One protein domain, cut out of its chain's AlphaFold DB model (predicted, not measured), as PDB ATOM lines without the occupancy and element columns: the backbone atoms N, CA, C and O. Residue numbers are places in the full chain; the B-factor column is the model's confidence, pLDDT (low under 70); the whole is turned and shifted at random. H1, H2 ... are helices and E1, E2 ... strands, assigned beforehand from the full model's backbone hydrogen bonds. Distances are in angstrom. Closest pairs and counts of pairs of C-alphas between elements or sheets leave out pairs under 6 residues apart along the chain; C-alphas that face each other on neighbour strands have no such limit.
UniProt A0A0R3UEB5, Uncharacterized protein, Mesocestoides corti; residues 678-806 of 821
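AT A GLANCE: This is residues 678 to 806 of the 821 residues of an uncharacterized protein of Mesocestoides corti (UniProt A0A0R3UEB5). A strongly twisted five-stranded sheet has two helices, H1 and H2, packed side by side on one face, and a tail leads away to H4, with residues 796 to 802 sticking out. The 129 printed residues include five named strands and four named helices, in order E1, H1, E2, E3, H2, E4, E5, H3, H4. The sheet runs E2 E3 E1 E4 E5, antiparallel throughout; the class is mixed. The whole is loose, with a radius of gyration of the C-alphas of 18.4 A, and spans 63 by 28 by 25 A, the tail making the length.

IN THESE COORDINATES: Find C-alpha 678 at (31.881, 30.794, 46.288); from there E1 runs 27.1 A to residue 687. Next come H1, residues 701 to 710, 14.1 A; E2, 712 to 716, 13.3 A; E3, 731 to 738, 22.4 A; H2, 748 to 754, 9.8 A; E4, 764 to 772, 23.9 A; E5, 777 to 779, 7.1 A; and H3, 782 to 788, 10.1 A. H4, residues 797 to 805, runs 12.6 A to C-alpha 805 at (23.338, 44.248, 78.344).

HOW THE PARTS SIT: Look for N and O within hydrogen-bond range: N 684 and O 734, 2.9 A, between E1 and E3; N 683 and O 767, 3.0 A, between E1 and E4; N 713 and O 737, 2.7 A, in the hairpin E2 and E3; N 770 and O 778, 2.8 A, in the hairpin E4 and E5. E1, H1, E2 and E3, H2, E4 are split strand-helix-strand units, same-way strands with another between them, with right-handed crossovers. H1 and H2, on the same face, touch at Ile 706 and Leu 751, their closest C-alphas, 7.2 A, at a shallow tilt of 25 degrees, opposite ways. H3 only grazes the sheet with residues 782 to 785; H4 is apart from H3. Each O i to N i+4 pair is within range in H1, H2 and H4, and 2 of 3 in H3.

THE WHOLE: The farthest C-alphas, Tyr 697 and His 805, are 64.3 A apart. The printed part has no cut; the links E1 to H1 and E2 to E3 are long. Confidence is under 70 in 42 residues, among them 781 to 806.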
ATOM      1  N   ARG A 678      30.540  30.893  46.880       67.38
ATOM      2  CA  ARG A 678      31.881  30.794  46.288       67.38
ATOM      3  C   ARG A 678      31.841  31.191  44.822       67.38
ATOM      4  O   ARG A 678      30.847  30.964  44.135       67.38
ATOM      5  N   VAL A 679      32.942  31.758  44.334       71.62
ATOM      6  CA  VAL A 679      33.145  31.972  42.900       71.62
ATOM      7  C   VAL A 679      33.308  30.605  42.239       71.62
ATOM      8  O   VAL A 679      34.320  29.937  42.441       71.62
ATOM      9  N   VAL A 680      32.301  30.189  41.471       82.44
ATOM     10  CA  VAL A 680      32.306  28.917  40.730       82.44
ATOM     11  C   VAL A 680      32.860  29.119  39.324       82.44
ATOM     12  O   VAL A 680      33.506  28.223  38.790       82.44
ATOM     13  N   ARG A 681      32.675  30.301  38.722       88.38
ATOM     14  CA  ARG A 681      33.145  30.588  37.360       88.38
ATOM     15  C   ARG A 681      33.652  32.022  37.229       88.38
ATOM     16  O   ARG A 681      33.040  32.947  37.748       88.38
ATOM     17  N   GLN A 682      34.740  32.224  36.496       88.19
ATOM     18  CA  GLN A 682      35.175  33.546  36.029       88.19
ATOM     19  C   GLN A 682      35.358  33.530  34.516       88.19
ATOM     20  O   GLN A 682      35.793  32.525  33.953       88.19
ATOM     21  N   ILE A 683      35.028  34.643  33.862       88.31
ATOM     22  CA  ILE A 683      35.188  34.807  32.416       88.31
ATOM     23  C   ILE A 683      36.148  35.970  32.155       88.31
ATOM     24  O   ILE A 683      35.952  37.082  32.661       88.31
ATOM     25  N   PHE A 684      37.193  35.710  31.370       89.00
ATOM     26  CA  PHE A 684      38.259  36.662  31.066       89.00
ATOM     27  C   PHE A 684      38.436  36.862  29.561       89.00
ATOM     28  O   PHE A 684      38.511  35.886  28.817       89.00
ATOM     29  N   PHE A 685      38.642  38.106  29.122       88.69
ATOM     30  CA  PHE A 685      39.271  38.352  27.822       88.69
ATOM     31  C   PHE A 685      40.791  38.419  28.009       88.69
ATOM     32  O   PHE A 685      41.306  39.183  28.835       88.69
ATOM     33  N   VAL A 686      41.515  37.643  27.203       86.94
ATOM     34  CA  VAL A 686      42.983  37.668  27.095       86.94
ATOM     35  C   VAL A 686      43.407  38.002  25.659       86.94
ATOM     36  O   VAL A 686      42.724  37.591  24.724       86.94
ATOM     37  N   PRO A 687      44.510  38.731  25.419       86.75
ATOM     38  CA  PRO A 687      45.012  38.950  24.059       86.75
ATOM     39  C   PRO A 687      45.423  37.639  23.366       86.75
ATOM     40  O   PRO A 687      45.867  36.707  24.033       86.75
ATOM     41  N   ALA A 688      45.418  37.593  22.031       82.88
ATOM     42  CA  ALA A 688      45.885  36.433  21.246       82.88
ATOM     43  C   ALA A 688      47.361  36.027  21.501       82.88
ATOM     44  O   ALA A 688      47.790  34.940  21.130       82.88
ATOM     45  N   ALA A 689      48.138  36.846  22.223       82.44
ATOM     46  CA  ALA A 689      49.440  36.459  22.781       82.44
ATOM     47  C   ALA A 689      49.373  35.284  23.789       82.44
ATOM     48  O   ALA A 689      50.414  34.755  24.179       82.44
ATOM     49  N   TYR A 690      48.170  34.877  24.214       82.88
ATOM     50  CA  TYR A 690      47.926  33.687  25.033       82.88
ATOM     51  C   TYR A 690      47.692  32.406  24.215       82.88
ATOM     52  O   TYR A 690      47.749  31.332  24.806       82.88
ATOM     53  N   ASP A 691      47.518  32.474  22.889       81.62
ATOM     54  CA  ASP A 691      47.355  31.290  22.022       81.62
ATOM     55  C   ASP A 691      48.494  30.242  22.177       81.62
ATOM     56  O   ASP A 691      48.204  29.042  22.169       81.62
ATOM     57  N   PRO A 692      49.777  30.618  22.410       78.19
ATOM     58  CA  PRO A 692      50.860  29.668  22.716       78.19
ATOM     59  C   PRO A 692      50.797  29.044  24.124       78.19
ATOM     60  O   PRO A 692      51.665  28.246  24.488       78.19
ATOM     61  N   ILE A 693      49.824  29.437  24.950       79.31
ATOM     62  CA  ILE A 693      49.651  29.011  26.345       79.31
ATOM     63  C   ILE A 693      48.330  28.252  26.527       79.31
ATOM     64  O   ILE A 693      48.319  27.225  27.210       79.31
ATOM     65  N   VAL A 694      47.250  28.746  25.919       78.56
ATOM     66  CA  VAL A 694      45.919  28.132  25.874       78.56
ATOM     67  C   VAL A 694      45.397  28.207  24.442       78.56
ATOM     68  O   VAL A 694      45.164  29.292  23.919       78.56
ATOM     69  N   SER A 695      45.149  27.051  23.840       74.81
ATOM     70  CA  SER A 695      44.356  26.912  22.621       74.81
ATOM     71  C   SER A 695      43.262  25.861  22.830       74.81
ATOM     72  O   SER A 695      43.200  25.207  23.874       74.81
ATOM     73  N   THR A 696      42.396  25.666  21.837       67.94
ATOM     74  CA  THR A 696      41.312  24.670  21.871       67.94
ATOM     75  C   THR A 696      41.812  23.231  22.035       67.94
ATOM     76  O   THR A 696      41.075  22.387  22.535       67.94
ATOM     77  N   TYR A 697      43.065  22.956  21.653       62.19
ATOM     78  CA  TYR A 697      43.655  21.610  21.644       62.19
ATOM     79  C   TYR A 697      44.939  21.482  22.480       62.19
ATOM     80  O   TYR A 697      45.523  20.402  22.544       62.19
ATOM     81  N   TYR A 698      45.409  22.562  23.112       74.62
ATOM     82  CA  TYR A 698      46.672  22.569  23.854       74.62
ATOM     83  C   TYR A 698      46.629  23.501  25.067       74.62
ATOM     84  O   TYR A 698      46.187  24.646  24.992       74.62
ATOM     85  N   LYS A 699      47.179  23.016  26.184       84.50
ATOM     86  CA  LYS A 699      47.466  23.806  27.382       84.50
ATOM     87  C   LYS A 699      48.936  23.672  27.729       84.50
ATOM     88  O   LYS A 699      49.450  22.561  27.862       84.50
ATOM     89  N   SER A 700      49.614  24.795  27.928       82.81
ATOM     90  CA  SER A 700      50.999  24.769  28.381       82.81
ATOM     91  C   SER A 700      51.112  24.292  29.831       82.81
ATOM     92  O   SER A 700      50.205  24.451  30.654       82.81
ATOM     93  N   ARG A 701      52.305  23.809  30.190       81.00
ATOM     94  CA  ARG A 701      52.657  23.440  31.569       81.00
ATOM     95  C   ARG A 701      52.514  24.596  32.574       81.00
ATOM     96  O   ARG A 701      52.470  24.338  33.772       81.00
ATOM     97  N   GLN A 702      52.467  25.852  32.123       83.19
ATOM     98  CA  GLN A 702      52.227  26.996  33.008       83.19
ATOM     99  C   GLN A 702      50.753  27.079  33.423       83.19
ATOM    100  O   GLN A 702      50.458  27.217  34.605       83.19
ATOM    101  N   ILE A 703      49.840  26.889  32.469       87.06
ATOM    102  CA  ILE A 703      48.395  26.868  32.720       87.06
ATOM    103  C   ILE A 703      48.001  25.639  33.533       87.06
ATOM    104  O   ILE A 703      47.349  25.800  34.554       87.06
ATOM    105  N   LEU A 704      48.507  24.449  33.193       84.81
ATOM    106  CA  LEU A 704      48.266  23.228  33.978       84.81
ATOM    107  C   LEU A 704      48.740  23.356  35.444       84.81
ATOM    108  O   LEU A 704      48.159  22.764  36.347       84.81
ATOM    109  N   ARG A 705      49.778  24.165  35.713       85.31
ATOM    110  CA  ARG A 705      50.200  24.490  37.087       85.31
ATOM    111  C   ARG A 705      49.227  25.423  37.803       85.31
ATOM    112  O   ARG A 705      49.030  25.242  38.999       85.31
ATOM    113  N   ILE A 706      48.639  26.395  37.104       87.50
ATOM    114  CA  ILE A 706      47.591  27.256  37.669       87.50
ATOM    115  C   ILE A 706      46.327  26.435  37.923       87.50
ATOM    116  O   ILE A 706      45.795  26.514  39.021       87.50
ATOM    117  N   GLU A 707      45.899  25.594  36.980       88.94
ATOM    118  CA  GLU A 707      44.747  24.694  37.148       88.94
ATOM    119  C   GLU A 707      44.878  23.825  38.405       88.94
ATOM    120  O   GLU A 707      43.966  23.789  39.229       88.94
ATOM    121  N   ASN A 708      46.049  23.216  38.620       86.44
ATOM    122  CA  ASN A 708      46.306  22.410  39.813       86.44
ATOM    123  C   ASN A 708      46.446  23.254  41.097       86.44
ATOM    124  O   ASN A 708      45.990  22.826  42.152       86.44
ATOM    125  N   PHE A 709      47.069  24.439  41.044       85.12
ATOM    126  CA  PHE A 709      47.274  25.294  42.227       85.12
ATOM    127  C   PHE A 709      45.997  26.016  42.684       85.12
ATOM    128  O   PHE A 709      45.805  26.239  43.883       85.12
ATOM    129  N   CYS A 710      45.144  26.391  41.732       83.75
ATOM    130  CA  CYS A 710      43.869  27.062  41.951       83.75
ATOM    131  C   CYS A 710      42.679  26.097  41.992       83.75
ATOM    132  O   CYS A 710      41.561  26.568  42.177       83.75
ATOM    133  N   HIS A 711      42.903  24.787  41.827       85.69
ATOM    134  CA  HIS A 711      41.861  23.761  41.692       85.69
ATOM    135  C   HIS A 711      40.744  24.220  40.737       85.69
ATOM    136  O   HIS A 711      39.600  24.424  41.135       85.69
ATOM    137  N   CYS A 712      41.100  24.479  39.478       88.75
ATOM    138  CA  CYS A 712      40.184  25.023  38.477       88.75
ATOM    139  C   CYS A 712      40.442  24.465  37.073       88.75
ATOM    140  O   CYS A 712      41.562  24.085  36.740       88.75
ATOM    141  N   LYS A 713      39.411  24.486  36.228       90.12
ATOM    142  CA  LYS A 713      39.433  24.084  34.822       90.12
ATOM    143  C   LYS A 713      39.230  25.306  33.925       90.12
ATOM    144  O   LYS A 713      38.129  25.847  33.825       90.12
ATOM    145  N   ILE A 714      40.303  25.706  33.257       90.31
ATOM    146  CA  ILE A 714      40.366  26.764  32.248       90.31
ATOM    147  C   ILE A 714      39.961  26.168  30.893       90.31
ATOM    148  O   ILE A 714      40.434  25.094  30.505       90.31
ATOM    149  N   VAL A 715      39.096  26.860  30.159       89.12
ATOM    150  CA  VAL A 715      38.570  26.475  28.844       89.12
ATOM    151  C   VAL A 715      38.630  27.693  27.925       89.12
ATOM    152  O   VAL A 715      38.196  28.777  28.304       89.12
ATOM    153  N   LEU A 716      39.167  27.527  26.715       89.56
ATOM    154  CA  LEU A 716      39.042  28.530  25.658       89.56
ATOM    155  C   LEU A 716      37.672  28.370  24.995       89.56
ATOM    156  O   LEU A 716      37.379  27.296  24.467       89.56
ATOM    157  N   LEU A 717      36.853  29.419  25.026       87.06
ATOM    158  CA  LEU A 717      35.551  29.424  24.367       87.06
ATOM    159  C   LEU A 717      35.700  29.647  22.851       87.06
ATOM    160  O   LEU A 717      36.595  30.395  22.436       87.06
ATOM    161  N   PRO A 718      34.845  29.024  22.018       84.44
ATOM    162  CA  PRO A 718      34.769  29.352  20.599       84.44
ATOM    163  C   PRO A 718      34.257  30.793  20.408       84.44
ATOM    164  O   PRO A 718      33.577  31.322  21.291       84.44
ATOM    165  N   PRO A 719      34.558  31.447  19.270       80.94
ATOM    166  CA  PRO A 719      34.080  32.805  18.995       80.94
ATOM    167  C   PRO A 719      32.549  32.886  18.896       80.94
ATOM    168  O   PRO A 719      31.984  33.946  19.142       80.94
ATOM    169  N   ASP A 720      31.895  31.764  18.585       82.06
ATOM    170  CA  ASP A 720      30.444  31.629  18.430       82.06
ATOM    171  C   ASP A 720      29.700  31.419  19.769       82.06
ATOM    172  O   ASP A 720      28.474  31.322  19.793       82.06
ATOM    173  N   ASP A 721      30.418  31.332  20.898       84.88
ATOM    174  CA  ASP A 721      29.809  31.268  22.233       84.88
ATOM    175  C   ASP A 721      29.171  32.629  22.585       84.88
ATOM    176  O   ASP A 721      29.830  33.663  22.437       84.88
ATOM    177  N   PRO A 722      27.936  32.688  23.124       81.25
ATOM    178  CA  PRO A 722      27.311  33.955  23.523       81.25
ATOM    179  C   PRO A 722      28.142  34.756  24.545       81.25
ATOM    180  O   PRO A 722      28.045  35.979  24.603       81.25
ATOM    181  N   ARG A 723      29.015  34.097  25.316       80.12
ATOM    182  CA  ARG A 723      29.932  34.717  26.291       80.12
ATOM    183  C   ARG A 723      31.234  35.213  25.645       80.12
ATOM    184  O   ARG A 723      32.018  35.909  26.287       80.12
ATOM    185  N   ALA A 724      31.471  34.880  24.377       81.94
ATOM    186  CA  ALA A 724      32.538  35.417  23.536       81.94
ATOM    187  C   ALA A 724      32.058  36.539  22.589       81.94
ATOM    188  O   ALA A 724      32.899  37.232  22.021       81.94
ATOM    189  N   LEU A 725      30.744  36.785  22.475       77.69
ATOM    190  CA  LEU A 725      30.131  37.731  21.524       77.69
ATOM    191  C   LEU A 725      30.671  39.176  21.604       77.69
ATOM    192  O   LEU A 725      30.674  39.905  20.615       77.69
ATOM    193  N   HIS A 726      31.144  39.600  22.781       79.19
ATOM    194  CA  HIS A 726      31.738  40.924  23.017       79.19
ATOM    195  C   HIS A 726      33.276  40.900  23.131       79.19
ATOM    196  O   HIS A 726      33.886  41.868  23.590       79.19
ATOM    197  N   CYS A 727      33.924  39.802  22.732       81.81
ATOM    198  CA  CYS A 727      35.378  39.668  22.739       81.81
ATOM    199  C   CYS A 727      36.011  40.600  21.688       81.81
ATOM    200  O   CYS A 727      35.683  40.488  20.505       81.81
ATOM    201  N   PRO A 728      36.947  41.495  22.058       82.31
ATOM    202  CA  PRO A 728      37.560  42.395  21.087       82.31
ATOM    203  C   PRO A 728      38.388  41.656  20.023       82.31
ATOM    204  O   PRO A 728      38.973  40.601  20.276       82.31
ATOM    205  N   LEU A 729      38.516  42.261  18.839       75.94
ATOM    206  CA  LEU A 729      39.387  41.771  17.766       75.94
ATOM    207  C   LEU A 729      40.828  41.554  18.270       75.94
ATOM    208  O   LEU A 729      41.412  42.424  18.920       75.94
ATOM    209  N   ASN A 730      41.402  40.391  17.945       81.56
ATOM    210  CA  ASN A 730      42.692  39.881  18.444       81.56
ATOM    211  C   ASN A 730      42.751  39.555  19.956       81.56
ATOM    212  O   ASN A 730      43.838  39.516  20.542       81.56
ATOM    213  N   TRP A 731      41.606  39.275  20.583       87.00
ATOM    214  CA  TRP A 731      41.505  38.671  21.917       87.00
ATOM    215  C   TRP A 731      40.834  37.285  21.847       87.00
ATOM    216  O   TRP A 731      40.375  36.838  20.793       87.00
ATOM    217  N   ARG A 732      40.827  36.588  22.984       86.12
ATOM    218  CA  ARG A 732      40.233  35.273  23.238       86.12
ATOM    219  C   ARG A 732      39.402  35.336  24.518       86.12
ATOM    220  O   ARG A 732      39.804  36.018  25.461       86.12
ATOM    221  N   CYS A 733      38.303  34.586  24.578       89.31
ATOM    222  CA  CYS A 733      37.488  34.451  25.784       89.31
ATOM    223  C   CYS A 733      37.838  33.153  26.530       89.31
ATOM    224  O   CYS A 733      37.722  32.063  25.970       89.31
ATOM    225  N   LEU A 734      38.293  33.264  27.779       90.12
ATOM    226  CA  LEU A 734      38.577  32.131  28.660       90.12
ATOM    227  C   LEU A 734      37.489  32.008  29.725       90.12
ATOM    228  O   LEU A 734      37.279  32.935  30.508       90.12
ATOM    229  N   GLU A 735      36.867  30.836  29.807       90.38
ATOM    230  CA  GLU A 735      36.053  30.421  30.945       90.38
ATOM    231  C   GLU A 735      36.933  29.676  31.955       90.38
ATOM    232  O   GLU A 735      37.736  28.819  31.587       90.38
ATOM    233  N   VAL A 736      36.783  29.979  33.242       90.75
ATOM    234  CA  VAL A 736      37.533  29.352  34.333       90.75
ATOM    235  C   VAL A 736      36.540  28.845  35.364       90.75
ATOM    236  O   VAL A 736      35.974  29.644  36.101       90.75
ATOM    237  N   ASN A 737      36.320  27.531  35.408       90.62
ATOM    238  CA  ASN A 737      35.448  26.892  36.397       90.62
ATOM    239  C   ASN A 737      36.283  26.422  37.595       90.62
ATOM    240  O   ASN A 737      37.250  25.687  37.414       90.62
ATOM    241  N   PHE A 738      35.925  26.824  38.809       87.44
ATOM    242  CA  PHE A 738      36.615  26.472  40.049       87.44
ATOM    243  C   PHE A 738      35.961  25.262  40.730       87.44
ATOM    244  O   PHE A 738      34.747  25.085  40.672       87.44
ATOM    245  N   ASP A 739      36.772  24.437  41.391       81.25
ATOM    246  CA  ASP A 739      36.317  23.356  42.267       81.25
ATOM    247  C   ASP A 739      35.516  23.938  43.445       81.25
ATOM    248  O   ASP A 739      35.987  24.831  44.153       81.25
ATOM    249  N   GLU A 740      34.307  23.427  43.672       71.00
ATOM    250  CA  GLU A 740      33.382  23.964  44.678       71.00
ATOM    251  C   GLU A 740      33.936  23.891  46.110       71.00
ATOM    252  O   GLU A 740      33.631  24.749  46.945       71.00
ATOM    253  N   GLN A 741      34.782  22.899  46.407       68.88
ATOM    254  CA  GLN A 741      35.358  22.650  47.728       68.88
ATOM    255  C   GLN A 741      36.784  23.197  47.880       68.88
ATOM    256  O   GLN A 741      37.138  23.652  48.973       68.88
ATOM    257  N   LYS A 742      37.593  23.197  46.816       73.56
ATOM    258  CA  LYS A 742      39.041  23.490  46.858       73.56
ATOM    259  C   LYS A 742      39.477  24.691  46.006       73.56
ATOM    260  O   LYS A 742      40.633  25.106  46.104       73.56
ATOM    261  N   GLY A 743      38.583  25.261  45.198       77.06
ATOM    262  CA  GLY A 743      38.863  26.334  44.244       77.06
ATOM    263  C   GLY A 743      39.455  27.605  44.864       77.06
ATOM    264  O   GLY A 743      38.948  28.129  45.855       77.06
ATOM    265  N   ARG A 744      40.520  28.139  44.251       79.25
ATOM    266  CA  ARG A 744      41.192  29.390  44.646       79.25
ATOM    267  C   ARG A 744      41.154  30.409  43.506       79.25
ATOM    268  O   ARG A 744      42.069  30.489  42.687       79.25
ATOM    269  N   TYR A 745      40.094  31.207  43.484       79.38
ATOM    270  CA  TYR A 745      39.916  32.343  42.570       79.38
ATOM    271  C   TYR A 745      40.756  33.571  42.974       79.38
ATOM    272  O   TYR A 745      41.154  34.371  42.122       79.38
ATOM    273  N   LEU A 746      41.096  33.696  44.262       68.38
ATOM    274  CA  LEU A 746      41.979  34.741  44.783       68.38
ATOM    275  C   LEU A 746      43.327  34.759  44.049       68.38
ATOM    276  O   LEU A 746      43.987  33.734  43.886       68.38
ATOM    277  N   ALA A 747      43.729  35.949  43.597       73.94
ATOM    278  CA  ALA A 747      44.911  36.198  42.765       73.94
ATOM    279  C   ALA A 747      44.986  35.433  41.420       73.94
ATOM    280  O   ALA A 747      45.964  35.631  40.692       73.94
ATOM    281  N   PHE A 748      43.970  34.658  41.011       83.81
ATOM    282  CA  PHE A 748      43.970  33.909  39.744       83.81
ATOM    283  C   PHE A 748      44.279  34.811  38.539       83.81
ATOM    284  O   PHE A 748      45.182  34.524  37.755       83.81
ATOM    285  N   LYS A 749      43.605  35.968  38.441       83.75
ATOM    286  CA  LYS A 749      43.830  36.977  37.386       83.75
ATOM    287  C   LYS A 749      45.298  37.426  37.295       83.75
ATOM    288  O   LYS A 749      45.797  37.689  36.202       83.75
ATOM    289  N   LYS A 750      45.989  37.512  38.436       82.69
ATOM    290  CA  LYS A 750      47.404  37.895  38.518       82.69
ATOM    291  C   LYS A 750      48.313  36.750  38.075       82.69
ATOM    292  O   LYS A 750      49.205  36.984  37.270       82.69
ATOM    293  N   LEU A 751      48.052  35.527  38.539       85.06
ATOM    294  CA  LEU A 751      48.783  34.329  38.111       85.06
ATOM    295  C   LEU A 751      48.663  34.124  36.595       85.06
ATOM    296  O   LEU A 751      49.673  33.924  35.926       85.06
ATOM    297  N   LEU A 752      47.457  34.265  36.036       85.94
ATOM    298  CA  LEU A 752      47.219  34.214  34.593       85.94
ATOM    299  C   LEU A 752      48.048  35.283  33.858       85.94
ATOM    300  O   LEU A 752      48.771  34.948  32.920       85.94
ATOM    301  N   HIS A 753      48.034  36.534  34.335       84.12
ATOM    302  CA  HIS A 753      48.856  37.615  33.774       84.12
ATOM    303  C   HIS A 753      50.369  37.326  33.843       84.12
ATOM    304  O   HIS A 753      51.105  37.675  32.918       84.12
ATOM    305  N   GLU A 754      50.848  36.685  34.910       82.12
ATOM    306  CA  GLU A 754      52.259  36.315  35.090       82.12
ATOM    307  C   GLU A 754      52.714  35.160  34.165       82.12
ATOM    308  O   GLU A 754      53.918  34.953  34.025       82.12
ATOM    309  N   THR A 755      51.799  34.452  33.481       76.62
ATOM    310  CA  THR A 755      52.157  33.398  32.499       76.62
ATOM    311  C   THR A 755      52.366  33.879  31.063       76.62
ATOM    312  O   THR A 755      52.907  33.125  30.253       76.62
ATOM    313  N   CYS A 756      51.961  35.105  30.711       73.50
ATOM    314  CA  CYS A 756      52.062  35.579  29.326       73.50
ATOM    315  C   CYS A 756      53.534  35.612  28.847       73.50
ATOM    316  O   CYS A 756      54.387  36.110  29.585       73.50
ATOM    317  N   PRO A 757      53.884  35.141  27.628       65.06
ATOM    318  CA  PRO A 757      55.286  34.995  27.214       65.06
ATOM    319  C   PRO A 757      55.879  36.325  26.717       65.06
ATOM    320  O   PRO A 757      57.066  36.424  26.421       65.06
ATOM    321  N   VAL A 758      55.014  37.329  26.576       68.62
ATOM    322  CA  VAL A 758      55.212  38.632  25.950       68.62
ATOM    323  C   VAL A 758      54.583  39.662  26.897       68.62
ATOM    324  O   VAL A 758      53.564  39.344  27.518       68.62
ATOM    325  N   PRO A 759      55.116  40.892  27.026       57.75
ATOM    326  CA  PRO A 759      54.431  41.980  27.728       57.75
ATOM    327  C   PRO A 759      53.134  42.371  26.993       57.75
ATOM    328  O   PRO A 759      53.113  43.263  26.148       57.75
ATOM    329  N   ALA A 760      52.052  41.651  27.284       61.28
ATOM    330  CA  ALA A 760      50.746  41.819  26.662       61.28
ATOM    331  C   ALA A 760      49.881  42.871  27.376       61.28
ATOM    332  O   ALA A 760      50.167  43.295  28.498       61.28
ATOM    333  N   LYS A 761      48.779  43.264  26.724       66.75
ATOM    334  CA  LYS A 761      47.716  44.065  27.351       66.75
ATOM    335  C   LYS A 761      47.138  43.312  28.568       66.75
ATOM    336  O   LYS A 761      47.080  42.079  28.531       66.75
ATOM    337  N   PRO A 762      46.716  44.021  29.631       74.19
ATOM    338  CA  PRO A 762      46.261  43.386  30.862       74.19
ATOM    339  C   PRO A 762      45.025  42.516  30.628       74.19
ATOM    340  O   PRO A 762      44.130  42.883  29.868       74.19
ATOM    341  N   VAL A 763      44.964  41.383  31.330       81.25
ATOM    342  CA  VAL A 763      43.792  40.495  31.356       81.25
ATOM    343  C   VAL A 763      42.565  41.276  31.838       81.25
ATOM    344  O   VAL A 763      42.599  41.904  32.902       81.25
ATOM    345  N   ILE A 764      41.467  41.206  31.088       81.69
ATOM    346  CA  ILE A 764      40.187  41.830  31.444       81.69
ATOM    347  C   ILE A 764      39.300  40.759  32.080       81.69
ATOM    348  O   ILE A 764      39.184  39.663  31.544       81.69
ATOM    349  N   SER A 765      38.692  41.071  33.226       82.88
ATOM    350  CA  SER A 765      37.665  40.229  33.856       82.88
ATOM    351  C   SER A 765      36.310  40.773  33.429       82.88
ATOM    352  O   SER A 765      36.116  41.982  33.529       82.88
ATOM    353  N   ILE A 766      35.419  39.912  32.945       81.06
ATOM    354  CA  ILE A 766      34.123  40.311  32.377       81.06
ATOM    355  C   ILE A 766      33.012  40.001  33.378       81.06
ATOM    356  O   ILE A 766      32.263  40.884  33.772       81.06
ATOM    357  N   ALA A 767      32.973  38.744  33.824       81.00
ATOM    358  CA  ALA A 767      31.967  38.197  34.720       81.00
ATOM    359  C   ALA A 767      32.639  37.335  35.798       81.00
ATOM    360  O   ALA A 767      33.653  36.672  35.542       81.00
ATOM    361  N   THR A 768      32.071  37.354  37.001       82.94
ATOM    362  CA  THR A 768      32.441  36.492  38.129       82.94
ATOM    363  C   THR A 768      31.155  35.872  38.653       82.94
ATOM    364  O   THR A 768      30.401  36.528  39.366       82.94
ATOM    365  N   VAL A 769      30.899  34.617  38.289       81.12
ATOM    366  CA  VAL A 769      29.706  33.887  38.715       81.12
ATOM    367  C   VAL A 769      29.944  33.324  40.110       81.12
ATOM    368  O   VAL A 769      30.832  32.493  40.339       81.12
ATOM    369  N   PHE A 770      29.124  33.781  41.042       76.81
ATOM    370  CA  PHE A 770      29.149  33.426  42.448       76.81
ATOM    371  C   PHE A 770      27.928  32.565  42.772       76.81
ATOM    372  O   PHE A 770      26.789  32.998  42.587       76.81
ATOM    373  N   ARG A 771      28.149  31.340  43.262       68.50
ATOM    374  CA  ARG A 771      27.066  30.478  43.749       68.50
ATOM    375  C   ARG A 771      26.824  30.756  45.227       68.50
ATOM    376  O   ARG A 771      27.721  30.537  46.040       68.50
ATOM    377  N   ARG A 772      25.627  31.240  45.555       65.12
ATOM    378  CA  ARG A 772      25.161  31.588  46.910       65.12
ATOM    379  C   ARG A 772      24.885  30.334  47.758       65.12
ATOM    380  O   ARG A 772      24.823  29.224  47.229       65.12
ATOM    381  N   VAL A 773      24.696  30.496  49.075       57.09
ATOM    382  CA  VAL A 773      24.438  29.372  50.014       57.09
ATOM    383  C   VAL A 773      23.241  28.508  49.592       57.09
ATOM    384  O   VAL A 773      23.334  27.285  49.645       57.09
ATOM    385  N   ASN A 774      22.165  29.138  49.104       50.50
ATOM    386  CA  ASN A 774      20.943  28.499  48.591       50.50
ATOM    387  C   ASN A 774      21.113  27.807  47.217       50.50
ATOM    388  O   ASN A 774      20.130  27.381  46.618       50.50
ATOM    389  N   GLY A 775      22.334  27.742  46.680       55.09
ATOM    390  CA  GLY A 775      22.647  27.088  45.413       55.09
ATOM    391  C   GLY A 775      22.444  27.938  44.156       55.09
ATOM    392  O   GLY A 775      22.863  27.491  43.090       55.09
ATOM    393  N   SER A 776      21.876  29.150  44.231       62.97
ATOM    394  CA  SER A 776      21.698  29.976  43.027       62.97
ATOM    395  C   SER A 776      23.016  30.605  42.559       62.97
ATOM    396  O   SER A 776      23.788  31.146  43.353       62.97
ATOM    397  N   GLU A 777      23.282  30.531  41.252       75.69
ATOM    398  CA  GLU A 777      24.388  31.237  40.596       75.69
ATOM    399  C   GLU A 777      23.939  32.651  40.196       75.69
ATOM    400  O   GLU A 777      22.867  32.831  39.619       75.69
ATOM    401  N   ALA A 778      24.754  33.653  40.521       71.06
ATOM    402  CA  ALA A 778      24.543  35.051  40.155       71.06
ATOM    403  C   ALA A 778      25.877  35.697  39.758       71.06
ATOM    404  O   ALA A 778      26.912  35.391  40.353       71.06
ATOM    405  N   ASP A 779      25.860  36.607  38.786       74.25
ATOM    406  CA  ASP A 779      27.027  37.438  38.495       74.25
ATOM    407  C   ASP A 779      27.272  38.451  39.621       74.25
ATOM    408  O   ASP A 779      26.340  39.039  40.171       74.25
ATOM    409  N   MET A 780      28.545  38.639  39.964       71.88
ATOM    410  CA  MET A 780      29.023  39.551  41.001       71.88
ATOM    411  C   MET A 780      30.038  40.529  40.404       71.88
ATOM    412  O   MET A 780      30.950  40.131  39.670       71.88
ATOM    413  N   SER A 781      29.909  41.816  40.726       68.12
ATOM    414  CA  SER A 781      30.850  42.832  40.257       68.12
ATOM    415  C   SER A 781      32.202  42.743  40.986       68.12
ATOM    416  O   SER A 781      32.279  42.291  42.133       68.12
ATOM    417  N   PRO A 782      33.295  43.251  40.382       60.19
ATOM    418  CA  PRO A 782      34.594  43.324  41.055       60.19
ATOM    419  C   PRO A 782      34.601  44.193  42.324       60.19
ATOM    420  O   PRO A 782      35.496  44.039  43.149       60.19
ATOM    421  N   ALA A 783      33.642  45.114  42.479       58.12
ATOM    422  CA  ALA A 783      33.524  45.961  43.664       58.12
ATOM    423  C   ALA A 783      32.862  45.213  44.832       58.12
ATOM    424  O   ALA A 783      33.359  45.273  45.954       58.12
ATOM    425  N   GLU A 784      31.792  44.463  44.555       60.44
ATOM    426  CA  GLU A 784      31.122  43.607  45.543       60.44
ATOM    427  C   GLU A 784      32.045  42.478  46.006       60.44
ATOM    428  O   GLU A 784      32.127  42.220  47.203       60.44
ATOM    429  N   LEU A 785      32.815  41.863  45.098       60.53
ATOM    430  CA  LEU A 785      33.790  40.826  45.453       60.53
ATOM    431  C   LEU A 785      34.800  41.330  46.502       60.53
ATOM    432  O   LEU A 785      35.008  40.676  47.519       60.53
ATOM    433  N   CYS A 786      35.350  42.535  46.316       56.06
ATOM    434  CA  CYS A 786      36.241  43.172  47.292       56.06
ATOM    435  C   CYS A 786      35.563  43.487  48.640       56.06
ATOM    436  O   CYS A 786      36.254  43.583  49.651       56.06
ATOM    437  N   GLN A 787      34.237  43.661  48.674       54.59
ATOM    438  CA  GLN A 787      33.470  43.872  49.910       54.59
ATOM    439  C   GLN A 787      33.153  42.543  50.614       54.59
ATOM    440  O   GLN A 787      33.286  42.462  51.830       54.59
ATOM    441  N   PHE A 788      32.837  41.477  49.870       52.41
ATOM    442  CA  PHE A 788      32.725  40.112  50.407       52.41
ATOM    443  C   PHE A 788      34.062  39.571  50.944       52.41
ATOM    444  O   PHE A 788      34.074  38.765  51.874       52.41
ATOM    445  N   GLU A 789      35.190  40.006  50.378       47.34
ATOM    446  CA  GLU A 789      36.542  39.648  50.827       47.34
ATOM    447  C   GLU A 789      37.059  40.522  51.986       47.34
ATOM    448  O   GLU A 789      38.070  40.184  52.609       47.34
ATOM    449  N   ALA A 790      36.368  41.616  52.325       44.25
ATOM    450  CA  ALA A 790      36.705  42.475  53.456       44.25
ATOM    451  C   ALA A 790      36.272  41.826  54.783       44.25
ATOM    452  O   ALA A 790      35.253  42.183  55.372       44.25
ATOM    453  N   THR A 791      37.063  40.866  55.273       43.19
ATOM    454  CA  THR A 791      36.839  40.234  56.580       43.19
ATOM    455  C   THR A 791      36.941  41.267  57.701       43.19
ATOM    456  O   THR A 791      38.040  41.594  58.161       43.19
ATOM    457  N   THR A 792      35.795  41.757  58.166       44.75
ATOM    458  CA  THR A 792      35.694  42.480  59.432       44.75
ATOM    459  C   THR A 792      36.186  41.586  60.578       44.75
ATOM    460  O   THR A 792      36.034  40.358  60.520       44.75
ATOM    461  N   PRO A 793      36.819  42.154  61.620       41.47
ATOM    462  CA  PRO A 793      37.158  41.381  62.806       41.47
ATOM    463  C   PRO A 793      35.869  40.839  63.432       41.47
ATOM    464  O   PRO A 793      34.866  41.549  63.513       41.47
ATOM    465  N   ARG A 794      35.889  39.579  63.884       50.75
ATOM    466  CA  ARG A 794      34.755  39.020  64.634       50.75
ATOM    467  C   ARG A 794      34.534  39.850  65.897       50.75
ATOM    468  O   ARG A 794      35.504  40.187  66.576       50.75
ATOM    469  N   MET A 795      33.272  40.107  66.235       53.62
ATOM    470  CA  MET A 795      32.913  40.600  67.565       53.62
ATOM    471  C   MET A 795      33.467  39.631  68.613       53.62
ATOM    472  O   MET A 795      33.381  38.412  68.448       53.62
ATOM    473  N   SER A 796      34.081  40.165  69.668       53.81
ATOM    474  CA  SER A 796      34.571  39.330  70.764       53.81
ATOM    475  C   SER A 796      33.401  38.839  71.619       53.81
ATOM    476  O   SER A 796      32.349  39.478  71.649       53.81
ATOM    477  N   VAL A 797      33.591  37.751  72.375       55.91
ATOM    478  CA  VAL A 797      32.593  37.306  73.369       55.91
ATOM    479  C   VAL A 797      32.266  38.443  74.345       55.91
ATOM    480  O   VAL A 797      31.099  38.675  74.632       55.91
ATOM    481  N   GLN A 798      33.267  39.222  74.771       59.31
ATOM    482  CA  GLN A 798      33.062  40.379  75.647       59.31
ATOM    483  C   GLN A 798      32.197  41.469  74.990       59.31
ATOM    484  O   GLN A 798      31.348  42.055  75.653       59.31
ATOM    485  N   SER A 799      32.379  41.708  73.687       61.03
ATOM    486  CA  SER A 799      31.562  42.646  72.902       61.03
ATOM    487  C   SER A 799      30.114  42.167  72.772       61.03
ATOM    488  O   SER A 799      29.189  42.965  72.857       61.03
ATOM    489  N   LEU A 800      29.909  40.859  72.607       58.44
ATOM    490  CA  LEU A 800      28.580  40.250  72.561       58.44
ATOM    491  C   LEU A 800      27.864  40.338  73.922       58.44
ATOM    492  O   LEU A 800      26.676  40.641  73.961       58.44
ATOM    493  N   VAL A 801      28.586  40.138  75.033       59.97
ATOM    494  CA  VAL A 801      28.064  40.367  76.395       59.97
ATOM    495  C   VAL A 801      27.622  41.823  76.568       59.97
ATOM    496  O   VAL A 801      26.526  42.072  77.065       59.97
ATOM    497  N   THR A 802      28.428  42.798  76.130       63.72
ATOM    498  CA  THR A 802      28.040  44.214  76.231       63.72
ATOM    499  C   THR A 802      26.857  44.573  75.334       63.72
ATOM    500  O   THR A 802      26.009  45.344  75.770       63.72
ATOM    501  N   ASP A 803      26.741  43.997  74.135       59.91
ATOM    502  CA  ASP A 803      25.615  44.254  73.222       59.91
ATOM    503  C   ASP A 803      24.284  43.654  73.720       59.91
ATOM    504  O   ASP A 803      23.227  44.179  73.386       59.91
ATOM    505  N   ILE A 804      24.312  42.594  74.539       60.72
ATOM    506  CA  ILE A 804      23.108  42.023  75.180       60.72
ATOM    507  C   ILE A 804      22.666  42.860  76.396       60.72
ATOM    508  O   ILE A 804      21.471  42.982  76.659       60.72
ATOM    509  N   HIS A 805      23.611  43.460  77.130       60.16
ATOM    510  CA  HIS A 805      23.338  44.248  78.344       60.16
ATOM    511  C   HIS A 805      23.271  45.773  78.123       60.16
ATOM    512  O   HIS A 805      23.131  46.533  79.083       60.16
ATOM    513  N   THR A 806      23.383  46.253  76.882       54.09
ATOM    514  CA  THR A 806      23.254  47.677  76.532       54.09
ATOM    515  C   THR A 806      22.331  47.855  75.328       54.09
ATOM    516  O   THR A 806      22.003  46.895  74.637       54.09
TER     517      THR A 806